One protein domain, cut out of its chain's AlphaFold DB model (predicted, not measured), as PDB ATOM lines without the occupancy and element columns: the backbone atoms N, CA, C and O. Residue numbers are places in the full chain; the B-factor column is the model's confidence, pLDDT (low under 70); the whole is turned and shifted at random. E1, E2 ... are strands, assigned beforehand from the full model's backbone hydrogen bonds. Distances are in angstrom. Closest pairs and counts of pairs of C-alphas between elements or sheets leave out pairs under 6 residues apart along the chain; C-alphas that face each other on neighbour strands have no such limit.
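What this domain is: This is residues 98 to 227 of the 728 residues of the protein "MucBP domain-containing protein" of Gemella sp. GH3 (UniProt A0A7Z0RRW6). Two small lobes of strands stand end to end on one long strand, E4, which runs through both. E1, E2, E3 and residues 156 to 163 of E4 make one lobe; E5, E8, the hairpin E6 and E7, and residues 164 to 173 of E4 make the other. The printed part has 130 residues, no named helix and eight strands, E1 to E8; it is all strand, with a branched, mixed sheet of six and an antiparallel pair. It is an extended rod, with a radius of gyration of the C-alphas of 23.7 A and spans of 88 by 20 by 19 A.

Where its parts are: E1, residues 98 to 110, begins at C-alpha 98 (40.802, -39.553, -24.252) and is 38.3 A long. E2 is residues 115 to 125, E3 140 to 148. E4, residues 156 to 173, is 55.1 A long. E5 is 178 to 188, E6 191 to 195, E7 209 to 213. E8, 217 to 225, ends at C-alpha 225 (-36.007, -60.919, -3.606).

How they stand to each other: The hairpin E1 and E2 is antiparallel, with N 104 and O 122 2.8 A apart. E1 is parallel to E4, with N 107 and O 157 at 2.8 A. E3, E4 and E5 form a meander, each the antiparallel neighbour of the one before; N 146 and O 158 are 2.8 A apart, N 167 and O 185 2.8 A. E8 is parallel to E4, with N 170 and O 219 at 2.9 A. E1 and E5 lie on one side of E4, E3 and E8 on the other side. In the hairpin E6 and E7, N 193 and O 211 are 2.8 A apart. E1 and E8 are apart.

The domain as a whole: The C-alphas of Thr 98 and Val 227, the two farthest apart, are 88.0 A apart. The printed part has no cut. The links E2 to E3 and E6 to E7 are long. The pLDDT is under 70 at 13 residues, among them 98 to 101 and 125 to 128.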
ATOM      1  N   THR A  98      41.357 -40.280 -25.404       52.09
ATOM      2  CA  THR A  98      40.802 -39.553 -24.252       52.09
ATOM      3  C   THR A  98      39.413 -40.085 -23.934       52.09
ATOM      4  O   THR A  98      38.555 -40.089 -24.823       52.09
ATOM      5  N   ARG A  99      39.173 -40.478 -22.680       54.56
ATOM      6  CA  ARG A  99      37.842 -40.876 -22.197       54.56
ATOM      7  C   ARG A  99      37.214 -39.738 -21.393       54.56
ATOM      8  O   ARG A  99      37.907 -39.060 -20.636       54.56
ATOM      9  N   LEU A 100      35.917 -39.523 -21.608       58.94
ATOM     10  CA  LEU A 100      35.100 -38.513 -20.929       58.94
ATOM     11  C   LEU A 100      34.105 -39.207 -19.999       58.94
ATOM     12  O   LEU A 100      33.522 -40.219 -20.406       58.94
ATOM     13  N   GLN A 101      33.911 -38.673 -18.792       61.03
ATOM     14  CA  GLN A 101      33.018 -39.251 -17.785       61.03
ATOM     15  C   GLN A 101      31.557 -38.788 -17.955       61.03
ATOM     16  O   GLN A 101      31.274 -37.677 -18.399       61.03
ATOM     17  N   ASN A 102      30.620 -39.659 -17.582       74.25
ATOM     18  CA  ASN A 102      29.184 -39.409 -17.512       74.25
ATOM     19  C   ASN A 102      28.709 -39.465 -16.059       74.25
ATOM     20  O   ASN A 102      29.069 -40.397 -15.336       74.25
ATOM     21  N   HIS A 103      27.810 -38.556 -15.685       80.94
ATOM     22  CA  HIS A 103      26.994 -38.619 -14.472       80.94
ATOM     23  C   HIS A 103      25.532 -38.853 -14.876       80.94
ATOM     24  O   HIS A 103      24.824 -37.933 -15.284       80.94
ATOM     25  N   ILE A 104      25.107 -40.114 -14.849       85.81
ATOM     26  CA  ILE A 104      23.814 -40.576 -15.352       85.81
ATOM     27  C   ILE A 104      22.782 -40.540 -14.222       85.81
ATOM     28  O   ILE A 104      22.846 -41.361 -13.307       85.81
ATOM     29  N   THR A 105      21.795 -39.651 -14.320       89.69
ATOM     30  CA  THR A 105      20.672 -39.606 -13.370       89.69
ATOM     31  C   THR A 105      19.525 -40.484 -13.859       89.69
ATOM     32  O   THR A 105      18.961 -40.239 -14.929       89.69
ATOM     33  N   VAL A 106      19.111 -41.464 -13.060       90.88
ATOM     34  CA  VAL A 106      17.924 -42.295 -13.295       90.88
ATOM     35  C   VAL A 106      16.807 -41.858 -12.351       90.88
ATOM     36  O   VAL A 106      16.960 -41.850 -11.134       90.88
ATOM     37  N   SER A 107      15.657 -41.496 -12.915       90.31
ATOM     38  CA  SER A 107      14.485 -41.011 -12.183       90.31
ATOM     39  C   SER A 107      13.265 -41.904 -12.402       90.31
ATOM     40  O   SER A 107      13.091 -42.507 -13.464       90.31
ATOM     41  N   TYR A 108      12.407 -41.975 -11.387       89.56
ATOM     42  CA  TYR A 108      11.207 -42.809 -11.364       89.56
ATOM     43  C   TYR A 108      10.010 -41.914 -11.049       89.56
ATOM     44  O   TYR A 108       9.865 -41.459  -9.913       89.56
ATOM     45  N   VAL A 109       9.176 -41.625 -12.048       88.88
ATOM     46  CA  VAL A 109       8.112 -40.609 -11.953       88.88
ATOM     47  C   VAL A 109       6.743 -41.145 -12.359       88.88
ATOM     48  O   VAL A 109       6.645 -42.157 -13.049       88.88
ATOM     49  N   ASP A 110       5.682 -40.441 -11.979       85.31
ATOM     50  CA  ASP A 110       4.353 -40.640 -12.553       85.31
ATOM     51  C   ASP A 110       4.191 -39.938 -13.923       85.31
ATOM     52  O   ASP A 110       5.061 -39.193 -14.382       85.31
ATOM     53  N   GLU A 111       3.050 -40.138 -14.588       83.31
ATOM     54  CA  GLU A 111       2.713 -39.467 -15.861       83.31
ATOM     55  C   GLU A 111       2.682 -37.924 -15.787       83.31
ATOM     56  O   GLU A 111       2.716 -37.265 -16.828       83.31
ATOM     57  N   SER A 112       2.651 -37.344 -14.582       84.06
ATOM     58  CA  SER A 112       2.690 -35.897 -14.328       84.06
ATOM     59  C   SER A 112       4.116 -35.380 -14.070       84.06
ATOM     60  O   SER A 112       4.317 -34.172 -13.952       84.06
ATOM     61  N   GLY A 113       5.108 -36.275 -13.994       83.38
ATOM     62  CA  GLY A 113       6.506 -35.965 -13.693       83.38
ATOM     63  C   GLY A 113       6.842 -35.900 -12.199       83.38
ATOM     64  O   GLY A 113       7.937 -35.463 -11.853       83.38
ATOM     65  N   ILE A 114       5.936 -36.325 -11.312       85.75
ATOM     66  CA  ILE A 114       6.170 -36.372  -9.863       85.75
ATOM     67  C   ILE A 114       7.001 -37.612  -9.534       85.75
ATOM     68  O   ILE A 114       6.624 -38.723  -9.898       85.75
ATOM     69  N   THR A 115       8.115 -37.444  -8.822       89.81
ATOM     70  CA  THR A 115       8.971 -38.552  -8.371       89.81
ATOM     71  C   THR A 115       8.227 -39.487  -7.411       89.81
ATOM     72  O   THR A 115       7.782 -39.059  -6.349       89.81
ATOM     73  N   ILE A 116       8.131 -40.773  -7.767       89.56
ATOM     74  CA  ILE A 116       7.464 -41.827  -6.975       89.56
ATOM     75  C   ILE A 116       8.440 -42.792  -6.284       89.56
ATOM     76  O   ILE A 116       8.047 -43.533  -5.386       89.56
ATOM     77  N   LYS A 117       9.716 -42.779  -6.682       86.62
ATOM     78  CA  LYS A 117      10.831 -43.487  -6.033       86.62
ATOM     79  C   LYS A 117      12.081 -42.600  -6.148       86.62
ATOM     80  O   LYS A 117      12.239 -41.975  -7.198       86.62
ATOM     81  N   PRO A 118      12.960 -42.529  -5.126       86.62
ATOM     82  CA  PRO A 118      14.181 -41.728  -5.185       86.62
ATOM     83  C   PRO A 118      15.006 -41.975  -6.452       86.62
ATOM     84  O   PRO A 118      15.084 -43.110  -6.941       86.62
ATOM     85  N   ASN A 119      15.606 -40.898  -6.960       88.00
ATOM     86  CA  ASN A 119      16.527 -40.962  -8.087       88.00
ATOM     87  C   ASN A 119      17.785 -41.754  -7.706       88.00
ATOM     88  O   ASN A 119      18.205 -41.757  -6.549       88.00
ATOM     89  N   GLU A 120      18.389 -42.383  -8.702       87.56
ATOM     90  CA  GLU A 120      19.666 -43.083  -8.600       87.56
ATOM     91  C   GLU A 120      20.681 -42.375  -9.499       87.56
ATOM     92  O   GLU A 120      20.357 -42.002 -10.627       87.56
ATOM     93  N   GLU A 121      21.900 -42.180  -9.007       88.44
ATOM     94  CA  GLU A 121      22.989 -41.549  -9.756       88.44
ATOM     95  C   GLU A 121      24.056 -42.603 -10.068       88.44
ATOM     96  O   GLU A 121      24.501 -43.326  -9.175       88.44
ATOM     97  N   PHE A 122      24.482 -42.681 -11.326       78.56
ATOM     98  CA  PHE A 122      25.501 -43.620 -11.793       78.56
ATOM     99  C   PHE A 122      26.640 -42.867 -12.475       78.56
ATOM    100  O   PHE A 122      26.420 -41.853 -13.137       78.56
ATOM    101  N   THR A 123      27.862 -43.380 -12.370       74.88
ATOM    102  CA  THR A 123      29.015 -42.864 -13.115       74.88
ATOM    103  C   THR A 123      29.408 -43.814 -14.243       74.88
ATOM    104  O   THR A 123      29.278 -45.031 -14.123       74.88
ATOM    105  N   GLY A 124      29.871 -43.255 -15.360       71.19
ATOM    106  CA  GLY A 124      30.255 -44.019 -16.548       71.19
ATOM    107  C   GLY A 124      31.152 -43.233 -17.502       71.19
ATOM    108  O   GLY A 124      31.661 -42.181 -17.132       71.19
ATOM    109  N   PHE A 125      31.309 -43.702 -18.738       69.38
ATOM    110  CA  PHE A 125      32.097 -43.079 -19.802       69.38
ATOM    111  C   PHE A 125      31.293 -42.962 -21.106       69.38
ATOM    112  O   PHE A 125      30.390 -43.756 -21.373       69.38
ATOM    113  N   HIS A 126      31.629 -41.976 -21.946       63.25
ATOM    114  CA  HIS A 126      30.935 -41.700 -23.217       63.25
ATOM    115  C   HIS A 126      30.996 -42.849 -24.248       63.25
ATOM    116  O   HIS A 126      30.171 -42.898 -25.161       63.25
ATOM    117  N   ASP A 127      32.001 -43.720 -24.161       64.81
ATOM    118  CA  ASP A 127      32.284 -44.818 -25.097       64.81
ATOM    119  C   ASP A 127      31.750 -46.187 -24.628       64.81
ATOM    120  O   ASP A 127      31.811 -47.165 -25.376       64.81
ATOM    121  N   GLU A 128      31.179 -46.250 -23.427       61.66
ATOM    122  CA  GLU A 128      30.573 -47.445 -22.838       61.66
ATOM    123  C   GLU A 128      29.041 -47.468 -22.989       61.66
ATOM    124  O   GLU A 128      28.386 -46.465 -23.278       61.66
ATOM    125  N   LYS A 129      28.448 -48.655 -22.808       71.19
ATOM    126  CA  LYS A 129      26.994 -48.861 -22.851       71.19
ATOM    127  C   LYS A 129      26.492 -49.339 -21.498       71.19
ATOM    128  O   LYS A 129      26.974 -50.343 -20.985       71.19
ATOM    129  N   TYR A 130      25.468 -48.664 -20.987       67.25
ATOM    130  CA  TYR A 130      24.852 -48.957 -19.695       67.25
ATOM    131  C   TYR A 130      23.486 -49.610 -19.881       67.25
ATOM    132  O   TYR A 130      22.687 -49.169 -20.710       67.25
ATOM    133  N   LEU A 131      23.229 -50.665 -19.109       72.44
ATOM    134  CA  LEU A 131      21.952 -51.368 -19.064       72.44
ATOM    135  C   LEU A 131      21.248 -51.030 -17.749       72.44
ATOM    136  O   LEU A 131      21.734 -51.382 -16.679       72.44
ATOM    137  N   PHE A 132      20.088 -50.384 -17.841       73.31
ATOM    138  CA  PHE A 132      19.238 -50.070 -16.696       73.31
ATOM    139  C   PHE A 132      17.979 -50.931 -16.754       73.31
ATOM    140  O   PHE A 132      17.226 -50.866 -17.727       73.31
ATOM    141  N   GLN A 133      17.751 -51.744 -15.724       68.44
ATOM    142  CA  GLN A 133      16.540 -52.557 -15.611       68.44
ATOM    143  C   GLN A 133      15.383 -51.709 -15.065       68.44
ATOM    144  O   GLN A 133      15.573 -50.865 -14.188       68.44
ATOM    145  N   SER A 134      14.172 -51.930 -15.577       68.75
ATOM    146  CA  SER A 134      12.967 -51.320 -15.015       68.75
ATOM    147  C   SER A 134      12.623 -51.948 -13.662       68.75
ATOM    148  O   SER A 134      12.771 -53.150 -13.456       68.75
ATOM    149  N   VAL A 135      12.144 -51.126 -12.727       72.12
ATOM    150  CA  VAL A 135      11.828 -51.556 -11.359       72.12
ATOM    151  C   VAL A 135      10.322 -51.779 -11.230       72.12
ATOM    152  O   VAL A 135       9.526 -50.923 -11.613       72.12
ATOM    153  N   ALA A 136       9.909 -52.909 -10.658       76.31
ATOM    154  CA  ALA A 136       8.512 -53.126 -10.294       76.31
ATOM    155  C   ALA A 136       8.161 -52.281  -9.056       76.31
ATOM    156  O   ALA A 136       8.686 -52.519  -7.969       76.31
ATOM    157  N   ILE A 137       7.277 -51.290  -9.212       77.06
ATOM    158  CA  ILE A 137       6.846 -50.399  -8.125       77.06
ATOM    159  C   ILE A 137       5.411 -50.777  -7.702       77.06
ATOM    160  O   ILE A 137       4.510 -50.754  -8.543       77.06
ATOM    161  N   PRO A 138       5.146 -51.125  -6.425       79.25
ATOM    162  CA  PRO A 138       3.808 -51.507  -5.965       79.25
ATOM    163  C   PRO A 138       2.746 -50.436  -6.246       79.25
ATOM    164  O   PRO A 138       2.979 -49.256  -6.004       79.25
ATOM    165  N   LYS A 139       1.562 -50.851  -6.722       81.06
ATOM    166  CA  LYS A 139       0.462 -49.976  -7.197       81.06
ATOM    167  C   LYS A 139       0.793 -49.092  -8.414       81.06
ATOM    168  O   LYS A 139       0.022 -48.191  -8.735       81.06
ATOM    169  N   TYR A 140       1.884 -49.361  -9.126       81.25
ATOM    170  CA  TYR A 140       2.276 -48.632 -10.331       81.25
ATOM    171  C   TYR A 140       2.645 -49.592 -11.467       81.25
ATOM    172  O   TYR A 140       3.229 -50.651 -11.255       81.25
ATOM    173  N   LYS A 141       2.320 -49.208 -12.702       81.88
ATOM    174  CA  LYS A 141       2.695 -49.922 -13.927       81.88
ATOM    175  C   LYS A 141       3.574 -49.018 -14.779       81.88
ATOM    176  O   LYS A 141       3.213 -47.866 -14.997       81.88
ATOM    177  N   LEU A 142       4.707 -49.524 -15.264       80.56
ATOM    178  CA  LEU A 142       5.549 -48.788 -16.209       80.56
ATOM    179  C   LEU A 142       4.782 -48.566 -17.522       80.56
ATOM    180  O   LEU A 142       4.180 -49.506 -18.044       80.56
ATOM    181  N   VAL A 143       4.798 -47.337 -18.041       84.00
ATOM    182  CA  VAL A 143       4.079 -46.958 -19.272       84.00
ATOM    183  C   VAL A 143       4.946 -46.261 -20.319       84.00
ATOM    184  O   VAL A 143       4.585 -46.303 -21.492       84.00
ATOM    185  N   ASP A 144       6.066 -45.644 -19.933       83.62
ATOM    186  CA  ASP A 144       6.991 -44.972 -20.856       83.62
ATOM    187  C   ASP A 144       8.413 -44.906 -20.253       83.62
ATOM    188  O   ASP A 144       8.590 -44.981 -19.033       83.62
ATOM    189  N   ILE A 145       9.435 -44.778 -21.103       81.62
ATOM    190  CA  ILE A 145      10.839 -44.589 -20.713       81.62
ATOM    191  C   ILE A 145      11.406 -43.435 -21.539       81.62
ATOM    192  O   ILE A 145      11.658 -43.562 -22.737       81.62
ATOM    193  N   LYS A 146      11.649 -42.300 -20.882       86.38
ATOM    194  CA  LYS A 146      12.172 -41.088 -21.518       86.38
ATOM    195  C   LYS A 146      13.674 -40.984 -21.295       86.38
ATOM    196  O   LYS A 146      14.165 -41.224 -20.193       86.38
ATOM    197  N   LYS A 147      14.397 -40.590 -22.340       85.06
ATOM    198  CA  LYS A 147      15.854 -40.441 -22.341       85.06
ATOM    199  C   LYS A 147      16.231 -39.044 -22.829       85.06
ATOM    200  O   LYS A 147      15.840 -38.653 -23.928       85.06
ATOM    201  N   ASP A 148      16.988 -38.308 -22.024       81.38
ATOM    202  CA  ASP A 148      17.545 -37.000 -22.366       81.38
ATOM    203  C   ASP A 148      19.077 -37.079 -22.386       81.38
ATOM    204  O   ASP A 148      19.729 -37.177 -21.351       81.38
ATOM    205  N   GLU A 149      19.644 -37.041 -23.590       76.69
ATOM    206  CA  GLU A 149      21.090 -36.979 -23.852       76.69
ATOM    207  C   GLU A 149      21.481 -35.620 -24.462       76.69
ATOM    208  O   GLU A 149      22.445 -35.512 -25.220       76.69
ATOM    209  N   SER A 150      20.703 -34.564 -24.192       74.44
ATOM    210  CA  SER A 150      21.017 -33.208 -24.664       74.44
ATOM    211  C   SER A 150      22.329 -32.671 -24.081       74.44
ATOM    212  O   SER A 150      23.034 -31.921 -24.761       74.44
ATOM    213  N   ASN A 151      22.681 -33.107 -22.869       72.88
ATOM    214  CA  ASN A 151      24.003 -32.964 -22.273       72.88
ATOM    215  C   ASN A 151      24.639 -34.355 -22.136       72.88
ATOM    216  O   ASN A 151      24.180 -35.160 -21.329       72.88
ATOM    217  N   LEU A 152      25.684 -34.633 -22.921       67.06
ATOM    218  CA  LEU A 152      26.336 -35.946 -22.926       67.06
ATOM    219  C   LEU A 152      26.995 -36.282 -21.584       67.06
ATOM    220  O   LEU A 152      26.931 -37.435 -21.194       67.06
ATOM    221  N   ASN A 153      27.534 -35.288 -20.867       67.19
ATOM    222  CA  ASN A 153      28.204 -35.492 -19.577       67.19
ATOM    223  C   ASN A 153      27.195 -35.749 -18.431       67.19
ATOM    224  O   ASN A 153      27.570 -36.273 -17.387       67.19
ATOM    225  N   TYR A 154      25.923 -35.357 -18.608       76.56
ATOM    226  CA  TYR A 154      24.852 -35.462 -17.602       76.56
ATOM    227  C   TYR A 154      23.549 -36.020 -18.207       76.56
ATOM    228  O   TYR A 154      22.526 -35.319 -18.224       76.56
ATOM    229  N   PRO A 155      23.567 -37.245 -18.765       81.25
ATOM    230  CA  PRO A 155      22.396 -37.831 -19.396       81.25
ATOM    231  C   PRO A 155      21.362 -38.228 -18.337       81.25
ATOM    232  O   PRO A 155      21.702 -38.675 -17.240       81.25
ATOM    233  N   LYS A 156      20.079 -38.091 -18.672       87.44
ATOM    234  CA  LYS A 156      18.971 -38.397 -17.761       87.44
ATOM    235  C   LYS A 156      18.080 -39.483 -18.333       87.44
ATOM    236  O   LYS A 156      17.618 -39.392 -19.472       87.44
ATOM    237  N   LEU A 157      17.801 -40.487 -17.515       88.75
ATOM    238  CA  LEU A 157      16.829 -41.536 -17.782       88.75
ATOM    239  C   LEU A 157      15.625 -41.336 -16.860       88.75
ATOM    240  O   LEU A 157      15.769 -41.011 -15.681       88.75
ATOM    241  N   GLN A 158      14.423 -41.511 -17.392       90.62
ATOM    242  CA  GLN A 158      13.188 -41.327 -16.646       90.62
ATOM    243  C   GLN A 158      12.210 -42.455 -16.965       90.62
ATOM    244  O   GLN A 158      11.620 -42.500 -18.043       90.62
ATOM    245  N   PHE A 159      12.027 -43.355 -16.003       86.06
ATOM    246  CA  PHE A 159      10.986 -44.373 -16.036       86.06
ATOM    247  C   PHE A 159       9.666 -43.739 -15.583       86.06
ATOM    248  O   PHE A 159       9.580 -43.211 -14.471       86.06
ATOM    249  N   VAL A 160       8.649 -43.777 -16.443       87.50
ATOM    250  CA  VAL A 160       7.342 -43.147 -16.221       87.50
ATOM    251  C   VAL A 160       6.300 -44.221 -15.932       87.50
ATOM    252  O   VAL A 160       6.128 -45.161 -16.711       87.50
ATOM    253  N   TYR A 161       5.576 -44.064 -14.827       87.25
ATOM    254  CA  TYR A 161       4.609 -45.037 -14.338       87.25
ATOM    255  C   TYR A 161       3.194 -44.456 -14.229       87.25
ATOM    256  O   TYR A 161       2.990 -43.281 -13.926       87.25
ATOM    257  N   ARG A 162       2.196 -45.321 -14.406       86.12
ATOM    258  CA  ARG A 162       0.776 -45.039 -14.190       86.12
ATOM    259  C   ARG A 162       0.278 -45.741 -12.923       86.12
ATOM    260  O   ARG A 162       0.586 -46.922 -12.750       86.12
ATOM    261  N   PRO A 163      -0.510 -45.075 -12.058       84.19
ATOM    262  CA  PRO A 163      -1.161 -45.730 -10.927       84.19
ATOM    263  C   PRO A 163      -2.099 -46.864 -11.358       84.19
ATOM    264  O   PRO A 163      -2.841 -46.747 -12.338       84.19
ATOM    265  N   VAL A 164      -2.095 -47.938 -10.577       81.81
ATOM    266  CA  VAL A 164      -3.002 -49.081 -10.689       81.81
ATOM    267  C   VAL A 164      -3.826 -49.155  -9.409       81.81
ATOM    268  O   VAL A 164      -3.275 -49.158  -8.309       81.81
ATOM    269  N   TYR A 165      -5.142 -49.218  -9.570       83.75
ATOM    270  CA  TYR A 165      -6.114 -49.225  -8.486       83.75
ATOM    271  C   TYR A 165      -6.821 -50.574  -8.379       83.75
ATOM    272  O   TYR A 165      -6.989 -51.289  -9.371       83.75
ATOM    273  N   THR A 166      -7.268 -50.903  -7.174       88.56
ATOM    274  CA  THR A 166      -8.053 -52.104  -6.889       88.56
ATOM    275  C   THR A 166      -9.538 -51.820  -7.086       88.56
ATOM    276  O   THR A 166     -10.065 -50.835  -6.567       88.56
ATOM    277  N   VAL A 167     -10.230 -52.697  -7.809       87.06
ATOM    278  CA  VAL A 167     -11.689 -52.698  -7.930       87.06
ATOM    279  C   VAL A 167     -12.238 -53.941  -7.239       87.06
ATOM    280  O   VAL A 167     -11.946 -55.058  -7.657       87.06
ATOM    281  N   THR A 168     -13.052 -53.729  -6.209       91.50
ATOM    282  CA  THR A 168     -13.755 -54.749  -5.426       91.50
ATOM    283  C   THR A 168     -15.252 -54.642  -5.695       91.50
ATOM    284  O   THR A 168     -15.869 -53.608  -5.430       91.50
ATOM    285  N   LEU A 169     -15.849 -55.710  -6.216       90.31
ATOM    286  CA  LEU A 169     -17.280 -55.814  -6.486       90.31
ATOM    287  C   LEU A 169     -17.906 -56.822  -5.522       90.31
ATOM    288  O   LEU A 169     -17.531 -57.993  -5.543       90.31
ATOM    289  N   LYS A 170     -18.854 -56.358  -4.707       93.44
ATOM    290  CA  LYS A 170     -19.593 -57.152  -3.716       93.44
ATOM    291  C   LYS A 170     -21.011 -57.423  -4.207       93.44
ATOM    292  O   LYS A 170     -21.573 -56.620  -4.955       93.44
ATOM    293  N   PHE A 171     -21.610 -58.526  -3.772       92.81
ATOM    294  CA  PHE A 171     -22.949 -58.945  -4.198       92.81
ATOM    295  C   PHE A 171     -23.769 -59.332  -2.965       92.81
ATOM    296  O   PHE A 171     -23.492 -60.366  -2.356       92.81
ATOM    297  N   THR A 172     -24.750 -58.514  -2.577       92.94
ATOM    298  CA  THR A 172     -25.530 -58.715  -1.342       92.94
ATOM    299  C   THR A 172     -27.033 -58.617  -1.568       92.94
ATOM    300  O   THR A 172     -27.480 -58.000  -2.532       92.94
ATOM    301  N   ASP A 173     -27.834 -59.173  -0.663       90.81
ATOM    302  CA  ASP A 173     -29.265 -58.859  -0.596       90.81
ATOM    303  C   ASP A 173     -29.528 -57.485   0.061       90.81
ATOM    304  O   ASP A 173     -28.605 -56.780   0.487       90.81
ATOM    305  N   GLU A 174     -30.805 -57.099   0.150       90.12
ATOM    306  CA  GLU A 174     -31.273 -55.882   0.839       90.12
ATOM    307  C   GLU A 174     -31.009 -55.877   2.359       90.12
ATOM    308  O   GLU A 174     -31.118 -54.825   2.984       90.12
ATOM    309  N   SER A 175     -30.651 -57.020   2.956       88.06
ATOM    310  CA  SER A 175     -30.257 -57.149   4.369       88.06
ATOM    311  C   SER A 175     -28.734 -57.140   4.572       88.06
ATOM    312  O   SER A 175     -28.268 -57.189   5.708       88.06
ATOM    313  N   GLY A 176     -27.949 -57.058   3.491       85.88
ATOM    314  CA  GLY A 176     -26.485 -57.069   3.520       85.88
ATOM    315  C   GLY A 176     -25.843 -58.461   3.514       85.88
ATOM    316  O   GLY A 176     -24.620 -58.551   3.611       85.88
ATOM    317  N   ASN A 177     -26.612 -59.545   3.365       89.12
ATOM    318  CA  ASN A 177     -26.059 -60.901   3.293       89.12
ATOM    319  C   ASN A 177     -25.374 -61.128   1.941       89.12
ATOM    320  O   ASN A 177     -25.965 -60.855   0.896       89.12
ATOM    321  N   THR A 178     -24.156 -61.672   1.937       91.62
ATOM    322  CA  THR A 178     -23.412 -62.004   0.711       91.62
ATOM    323  C   THR A 178     -24.107 -63.110  -0.091       91.62
ATOM    324  O   THR A 178     -24.281 -64.221   0.404       91.62
ATOM    325  N   LEU A 179     -24.456 -62.826  -1.349       89.56
ATOM    326  CA  LEU A 179     -25.112 -63.763  -2.272       89.56
ATOM    327  C   LEU A 179     -24.143 -64.432  -3.259       89.56
ATOM    328  O   LEU A 179     -24.409 -65.532  -3.736       89.56
ATOM    329  N   ALA A 180     -23.022 -63.780  -3.572       86.75
ATOM    330  CA  ALA A 180     -21.966 -64.318  -4.428       86.75
ATOM    331  C   ALA A 180     -20.591 -63.833  -3.947       86.75
ATOM    332  O   ALA A 180     -20.496 -62.820  -3.255       86.75
ATOM    333  N   LYS A 181     -19.520 -64.554  -4.304       87.56
ATOM    334  CA  LYS A 181     -18.149 -64.187  -3.915       87.56
ATOM    335  C   LYS A 181     -17.762 -62.819  -4.481       87.56
ATOM    336  O   LYS A 181     -17.990 -62.555  -5.661       87.56
ATOM    337  N   ASP A 182     -17.106 -62.010  -3.654       89.25
ATOM    338  CA  ASP A 182     -16.519 -60.739  -4.072       89.25
ATOM    339  C   ASP A 182     -15.562 -60.943  -5.257       89.25
ATOM    340  O   ASP A 182     -14.744 -61.868  -5.268       89.25
ATOM    341  N   LYS A 183     -15.635 -60.054  -6.253       83.69
ATOM    342  CA  LYS A 183     -14.675 -60.018  -7.364       83.69
ATOM    343  C   LYS A 183     -13.704 -58.871  -7.174       83.69
ATOM    344  O   LYS A 183     -14.113 -57.714  -7.154       83.69
ATOM    345  N   VAL A 184     -12.420 -59.203  -7.100       85.12
ATOM    346  CA  VAL A 184     -11.327 -58.238  -6.972       85.12
ATOM    347  C   VAL A 184     -10.463 -58.295  -8.225       85.12
ATOM    348  O   VAL A 184     -10.031 -59.372  -8.632       85.12
ATOM    349  N   PHE A 185     -10.206 -57.147  -8.846       71.75
ATOM    350  CA  PHE A 185      -9.275 -57.027  -9.969       71.75
ATOM    351  C   PHE A 185      -8.535 -55.688  -9.942       71.75
ATOM    352  O   PHE A 185      -8.963 -54.728  -9.303       71.75
ATOM    353  N   LEU A 186      -7.404 -55.629 -10.643       79.69
ATOM    354  CA  LEU A 186      -6.601 -54.417 -10.790       79.69
ATOM    355  C   LEU A 186      -6.960 -53.697 -12.094       79.69
ATOM    356  O   LEU A 186      -7.102 -54.335 -13.138       79.69
ATOM    357  N   ALA A 187      -7.069 -52.371 -12.044       75.38
ATOM    358  CA  ALA A 187      -7.352 -51.531 -13.202       75.38
ATOM    359  C   ALA A 187      -6.476 -50.268 -13.206       75.38
ATOM    360  O   ALA A 187      -6.224 -49.651 -12.172       75.38
ATOM    361  N   GLU A 188      -5.993 -49.882 -14.386       82.06
ATOM    362  CA  GLU A 188      -5.176 -48.677 -14.562       82.06
ATOM    363  C   GLU A 188      -5.993 -47.394 -14.353       82.06
ATOM    364  O   GLU A 188      -7.184 -47.337 -14.678       82.06
ATOM    365  N   LYS A 189      -5.331 -46.330 -13.882       81.62
ATOM    366  CA  LYS A 189      -5.891 -44.972 -13.858       81.62
ATOM    367  C   LYS A 189      -6.466 -44.591 -15.230       81.62
ATOM    368  O   LYS A 189      -5.770 -44.660 -16.239       81.62
ATOM    369  N   GLY A 190      -7.728 -44.168 -15.262       80.38
ATOM    370  CA  GLY A 190      -8.464 -43.826 -16.481       80.38
ATOM    371  C   GLY A 190      -9.208 -44.992 -17.151       80.38
ATOM    372  O   GLY A 190      -9.914 -44.759 -18.134       80.38
ATOM    373  N   TYR A 191      -9.115 -46.226 -16.640       75.12
ATOM    374  CA  TYR A 191      -9.859 -47.363 -17.192       75.12
ATOM    375  C   TYR A 191     -11.377 -47.131 -17.113       75.12
ATOM    376  O   TYR A 191     -11.916 -46.821 -16.050       75.12
ATOM    377  N   SER A 192     -12.081 -47.293 -18.235       84.81
ATOM    378  CA  SER A 192     -13.543 -47.176 -18.296       84.81
ATOM    379  C   SER A 192     -14.191 -48.511 -17.932       84.81
ATOM    380  O   SER A 192     -14.285 -49.416 -18.759       84.81
ATOM    381  N   LEU A 193     -14.643 -48.628 -16.687       82.62
ATOM    382  CA  LEU A 193     -15.294 -49.818 -16.157       82.62
ATOM    383  C   LEU A 193     -16.773 -49.849 -16.560       82.62
ATOM    384  O   LEU A 193     -17.543 -48.960 -16.195       82.62
ATOM    385  N   LEU A 194     -17.164 -50.917 -17.254       85.81
ATOM    386  CA  LEU A 194     -18.551 -51.323 -17.464       85.81
ATOM    387  C   LEU A 194     -18.705 -52.761 -16.956       85.81
ATOM    388  O   LEU A 194     -18.076 -53.665 -17.501       85.81
ATOM    389  N   TYR A 195     -19.506 -52.971 -15.912       85.31
ATOM    390  CA  TYR A 195     -19.704 -54.284 -15.300       85.31
ATOM    391  C   TYR A 195     -21.192 -54.584 -15.098       85.31
ATOM    392  O   TYR A 195     -21.911 -53.816 -14.458       85.31
ATOM    393  N   ASN A 196     -21.633 -55.732 -15.612       84.19
ATOM    394  CA  ASN A 196     -22.988 -56.242 -15.435       84.19
ATOM    395  C   ASN A 196     -23.037 -57.174 -14.224       84.19
ATOM    396  O   ASN A 196     -22.228 -58.098 -14.131       84.19
ATOM    397  N   ALA A 197     -23.995 -56.950 -13.323       86.00
ATOM    398  CA  ALA A 197     -24.279 -57.869 -12.226       86.00
ATOM    399  C   ALA A 197     -24.623 -59.278 -12.753       86.00
ATOM    400  O   ALA A 197     -25.070 -59.440 -13.891       86.00
ATOM    401  N   GLU A 198     -24.400 -60.301 -11.932       84.38
ATOM    402  CA  GLU A 198     -24.737 -61.680 -12.288       84.38
ATOM    403  C   GLU A 198     -26.233 -61.934 -12.073       84.38
ATOM    404  O   GLU A 198     -26.867 -61.303 -11.232       84.38
ATOM    405  N   ASN A 199     -26.828 -62.857 -12.827       86.81
ATOM    406  CA  ASN A 199     -28.214 -63.248 -12.582       86.81
ATOM    407  C   ASN A 199     -28.248 -64.303 -11.468       86.81
ATOM    408  O   ASN A 199     -27.799 -65.430 -11.673       86.81
ATOM    409  N   ILE A 200     -28.768 -63.922 -10.299       87.44
ATOM    410  CA  ILE A 200     -28.936 -64.801  -9.140       87.44
ATOM    411  C   ILE A 200     -30.410 -65.208  -9.060       87.44
ATOM    412  O   ILE A 200     -31.296 -64.357  -8.962       87.44
ATOM    413  N   ALA A 201     -30.677 -66.515  -9.109       81.12
ATOM    414  CA  ALA A 201     -32.034 -67.056  -9.061       81.12
ATOM    415  C   ALA A 201     -32.785 -66.599  -7.795       81.12
ATOM    416  O   ALA A 201     -32.195 -66.485  -6.728       81.12
ATOM    417  N   GLU A 202     -34.094 -66.364  -7.927       84.75
ATOM    418  CA  GLU A 202     -34.970 -65.750  -6.907       84.75
ATOM    419  C   GLU A 202     -34.729 -64.259  -6.606       84.75
ATOM    420  O   GLU A 202     -35.474 -63.696  -5.801       84.75
ATOM    421  N   PHE A 203     -33.790 -63.582  -7.277       88.75
ATOM    422  CA  PHE A 203     -33.536 -62.150  -7.085       88.75
ATOM    423  C   PHE A 203     -33.649 -61.323  -8.377       88.75
ATOM    424  O   PHE A 203     -33.438 -61.806  -9.487       88.75
ATOM    425  N   THR A 204     -33.984 -60.039  -8.236       83.88
ATOM    426  CA  THR A 204     -34.001 -59.070  -9.340       83.88
ATOM    427  C   THR A 204     -32.581 -58.655  -9.716       83.88
ATOM    428  O   THR A 204     -31.802 -58.292  -8.832       83.88
ATOM    429  N   LEU A 205     -32.275 -58.610 -11.014       85.81
ATOM    430  CA  LEU A 205     -30.970 -58.183 -11.522       85.81
ATOM    431  C   LEU A 205     -30.696 -56.687 -11.218       85.81
ATOM    432  O   LEU A 205     -31.479 -55.841 -11.655       85.81
ATOM    433  N   PRO A 206     -29.603 -56.339 -10.512       85.81
ATOM    434  CA  PRO A 206     -29.227 -54.950 -10.243       85.81
ATOM    435  C   PRO A 206     -28.756 -54.194 -11.495       85.81
ATOM    436  O   PRO A 206     -28.330 -54.786 -12.489       85.81
ATOM    437  N   ASN A 207     -28.770 -52.860 -11.424       80.81
ATOM    438  CA  ASN A 207     -28.247 -52.000 -12.490       80.81
ATOM    439  C   ASN A 207     -26.738 -52.215 -12.716       80.81
ATOM    440  O   ASN A 207     -25.975 -52.387 -11.768       80.81
ATOM    441  N   GLN A 208     -26.304 -52.129 -13.977       86.94
ATOM    442  CA  GLN A 208     -24.888 -52.184 -14.364       86.94
ATOM    443  C   GLN A 208     -24.061 -51.045 -13.737       86.94
ATOM    444  O   GLN A 208     -24.490 -49.888 -13.708       86.94
ATOM    445  N   LEU A 209     -22.834 -51.351 -13.313       87.19
ATOM    446  CA  LEU A 209     -21.853 -50.353 -12.889       87.19
ATOM    447  C   LEU A 209     -21.170 -49.759 -14.125       87.19
ATOM    448  O   LEU A 209     -20.557 -50.486 -14.905       87.19
ATOM    449  N   LYS A 210     -21.221 -48.431 -14.272       90.88
ATOM    450  CA  LYS A 210     -20.490 -47.682 -15.300       90.88
ATOM    451  C   LYS A 210     -19.719 -46.528 -14.659       90.88
ATOM    452  O   LYS A 210     -20.334 -45.590 -14.162       90.88
ATOM    453  N   THR A 211     -18.390 -46.590 -14.657       88.94
ATOM    454  CA  THR A 211     -17.527 -45.585 -14.007       88.94
ATOM    455  C   THR A 211     -16.127 -45.534 -14.633       88.94
ATOM    456  O   THR A 211     -15.792 -46.360 -15.479       88.94
ATOM    457  N   VAL A 212     -15.298 -44.567 -14.232       80.81
ATOM    458  CA  VAL A 212     -13.880 -44.473 -14.621       80.81
ATOM    459  C   VAL A 212     -13.005 -44.680 -13.388       80.81
ATOM    460  O   VAL A 212     -13.199 -44.024 -12.362       80.81
ATOM    461  N   VAL A 213     -12.037 -45.589 -13.480       86.44
ATOM    462  CA  VAL A 213     -11.157 -45.959 -12.369       86.44
ATOM    463  C   VAL A 213     -10.085 -44.887 -12.173       86.44
ATOM    464  O   VAL A 213      -9.104 -44.832 -12.904       86.44
ATOM    465  N   ASN A 214     -10.270 -44.022 -11.175       88.38
ATOM    466  CA  ASN A 214      -9.316 -42.961 -10.800       88.38
ATOM    467  C   ASN A 214      -8.845 -43.051  -9.334       88.38
ATOM    468  O   ASN A 214      -8.124 -42.177  -8.858       88.38
ATOM    469  N   LYS A 215      -9.300 -44.080  -8.618       90.62
ATOM    470  CA  LYS A 215      -8.963 -44.452  -7.239       90.62
ATOM    471  C   LYS A 215      -9.375 -45.911  -7.024       90.62
ATOM    472  O   LYS A 215     -10.065 -46.464  -7.883       90.62
ATOM    473  N   ASP A 216      -9.018 -46.492  -5.881       88.75
ATOM    474  CA  ASP A 216      -9.575 -47.779  -5.452       88.75
ATOM    475  C   ASP A 216     -11.115 -47.665  -5.365       88.75
ATOM    476  O   ASP A 216     -11.655 -46.668  -4.864       88.75
ATOM    477  N   ILE A 217     -11.827 -48.652  -5.912       88.12
ATOM    478  CA  ILE A 217     -13.294 -48.690  -5.994       88.12
ATOM    479  C   ILE A 217     -13.787 -49.911  -5.234       88.12
ATOM    480  O   ILE A 217     -13.457 -51.035  -5.591       88.12
ATOM    481  N   GLU A 218     -14.657 -49.691  -4.256       95.12
ATOM    482  CA  GLU A 218     -15.537 -50.729  -3.732       95.12
ATOM    483  C   GLU A 218     -16.970 -50.424  -4.184       95.12
ATOM    484  O   GLU A 218     -17.435 -49.288  -4.059       95.12
ATOM    485  N   HIS A 219     -17.661 -51.411  -4.755       92.81
ATOM    486  CA  HIS A 219     -19.044 -51.270  -5.207       92.81
ATOM    487  C   HIS A 219     -19.869 -52.509  -4.864       92.81
ATOM    488  O   HIS A 219     -19.494 -53.625  -5.218       92.81
ATOM    489  N   THR A 220     -21.021 -52.302  -4.225       93.69
ATOM    490  CA  THR A 220     -21.937 -53.375  -3.826       93.69
ATOM    491  C   THR A 220     -23.169 -53.386  -4.721       93.69
ATOM    492  O   THR A 220     -23.947 -52.431  -4.736       93.69
ATOM    493  N   PHE A 221     -23.376 -54.491  -5.433       92.25
ATOM    494  CA  PHE A 221     -24.621 -54.785  -6.130       92.25
ATOM    495  C   PHE A 221     -25.637 -55.349  -5.133       92.25
ATOM    496  O   PHE A 221     -25.428 -56.436  -4.590       92.25
ATOM    497  N   VAL A 222     -26.726 -54.610  -4.903       92.62
ATOM    498  CA  VAL A 222     -27.803 -54.988  -3.976       92.62
ATOM    499  C   VAL A 222     -28.961 -55.626  -4.744       92.62
ATOM    500  O   VAL A 222     -29.551 -54.999  -5.625       92.62
ATOM    501  N   TYR A 223     -29.285 -56.865  -4.395       90.94
ATOM    502  CA  TYR A 223     -30.299 -57.707  -5.027       90.94
ATOM    503  C   TYR A 223     -31.587 -57.742  -4.196       90.94
ATOM    504  O   TYR A 223     -31.544 -57.970  -2.988       90.94
ATOM    505  N   LYS A 224     -32.747 -57.581  -4.846       89.56
ATOM    506  CA  LYS A 224     -34.069 -57.655  -4.197       89.56
ATOM    507  C   LYS A 224     -34.719 -59.008  -4.445       89.56
ATOM    508  O   LYS A 224     -34.634 -59.519  -5.560       89.56
ATOM    509  N   LYS A 225     -35.379 -59.596  -3.446       87.94
ATOM    510  CA  LYS A 225     -36.007 -60.919  -3.606       87.94
ATOM    511  C   LYS A 225     -37.282 -60.827  -4.457       87.94
ATOM    512  O   LYS A 225     -38.113 -59.946  -4.251       87.94
ATOM    513  N   ILE A 226     -37.456 -61.746  -5.406       83.81
ATOM    514  CA  ILE A 226     -38.647 -61.818  -6.262       83.81
ATOM    515  C   ILE A 226     -39.817 -62.361  -5.435       83.81
ATOM    516  O   ILE A 226     -39.891 -63.555  -5.136       83.81
ATOM    517  N   VAL A 227     -40.757 -61.485  -5.084       78.31
ATOM    518  CA  VAL A 227     -41.991 -61.870  -4.391       78.31
ATOM    519  C   VAL A 227     -42.966 -62.468  -5.410       78.31
ATOM    520  O   VAL A 227     -43.472 -61.761  -6.281       78.31
TER     521      VAL A 227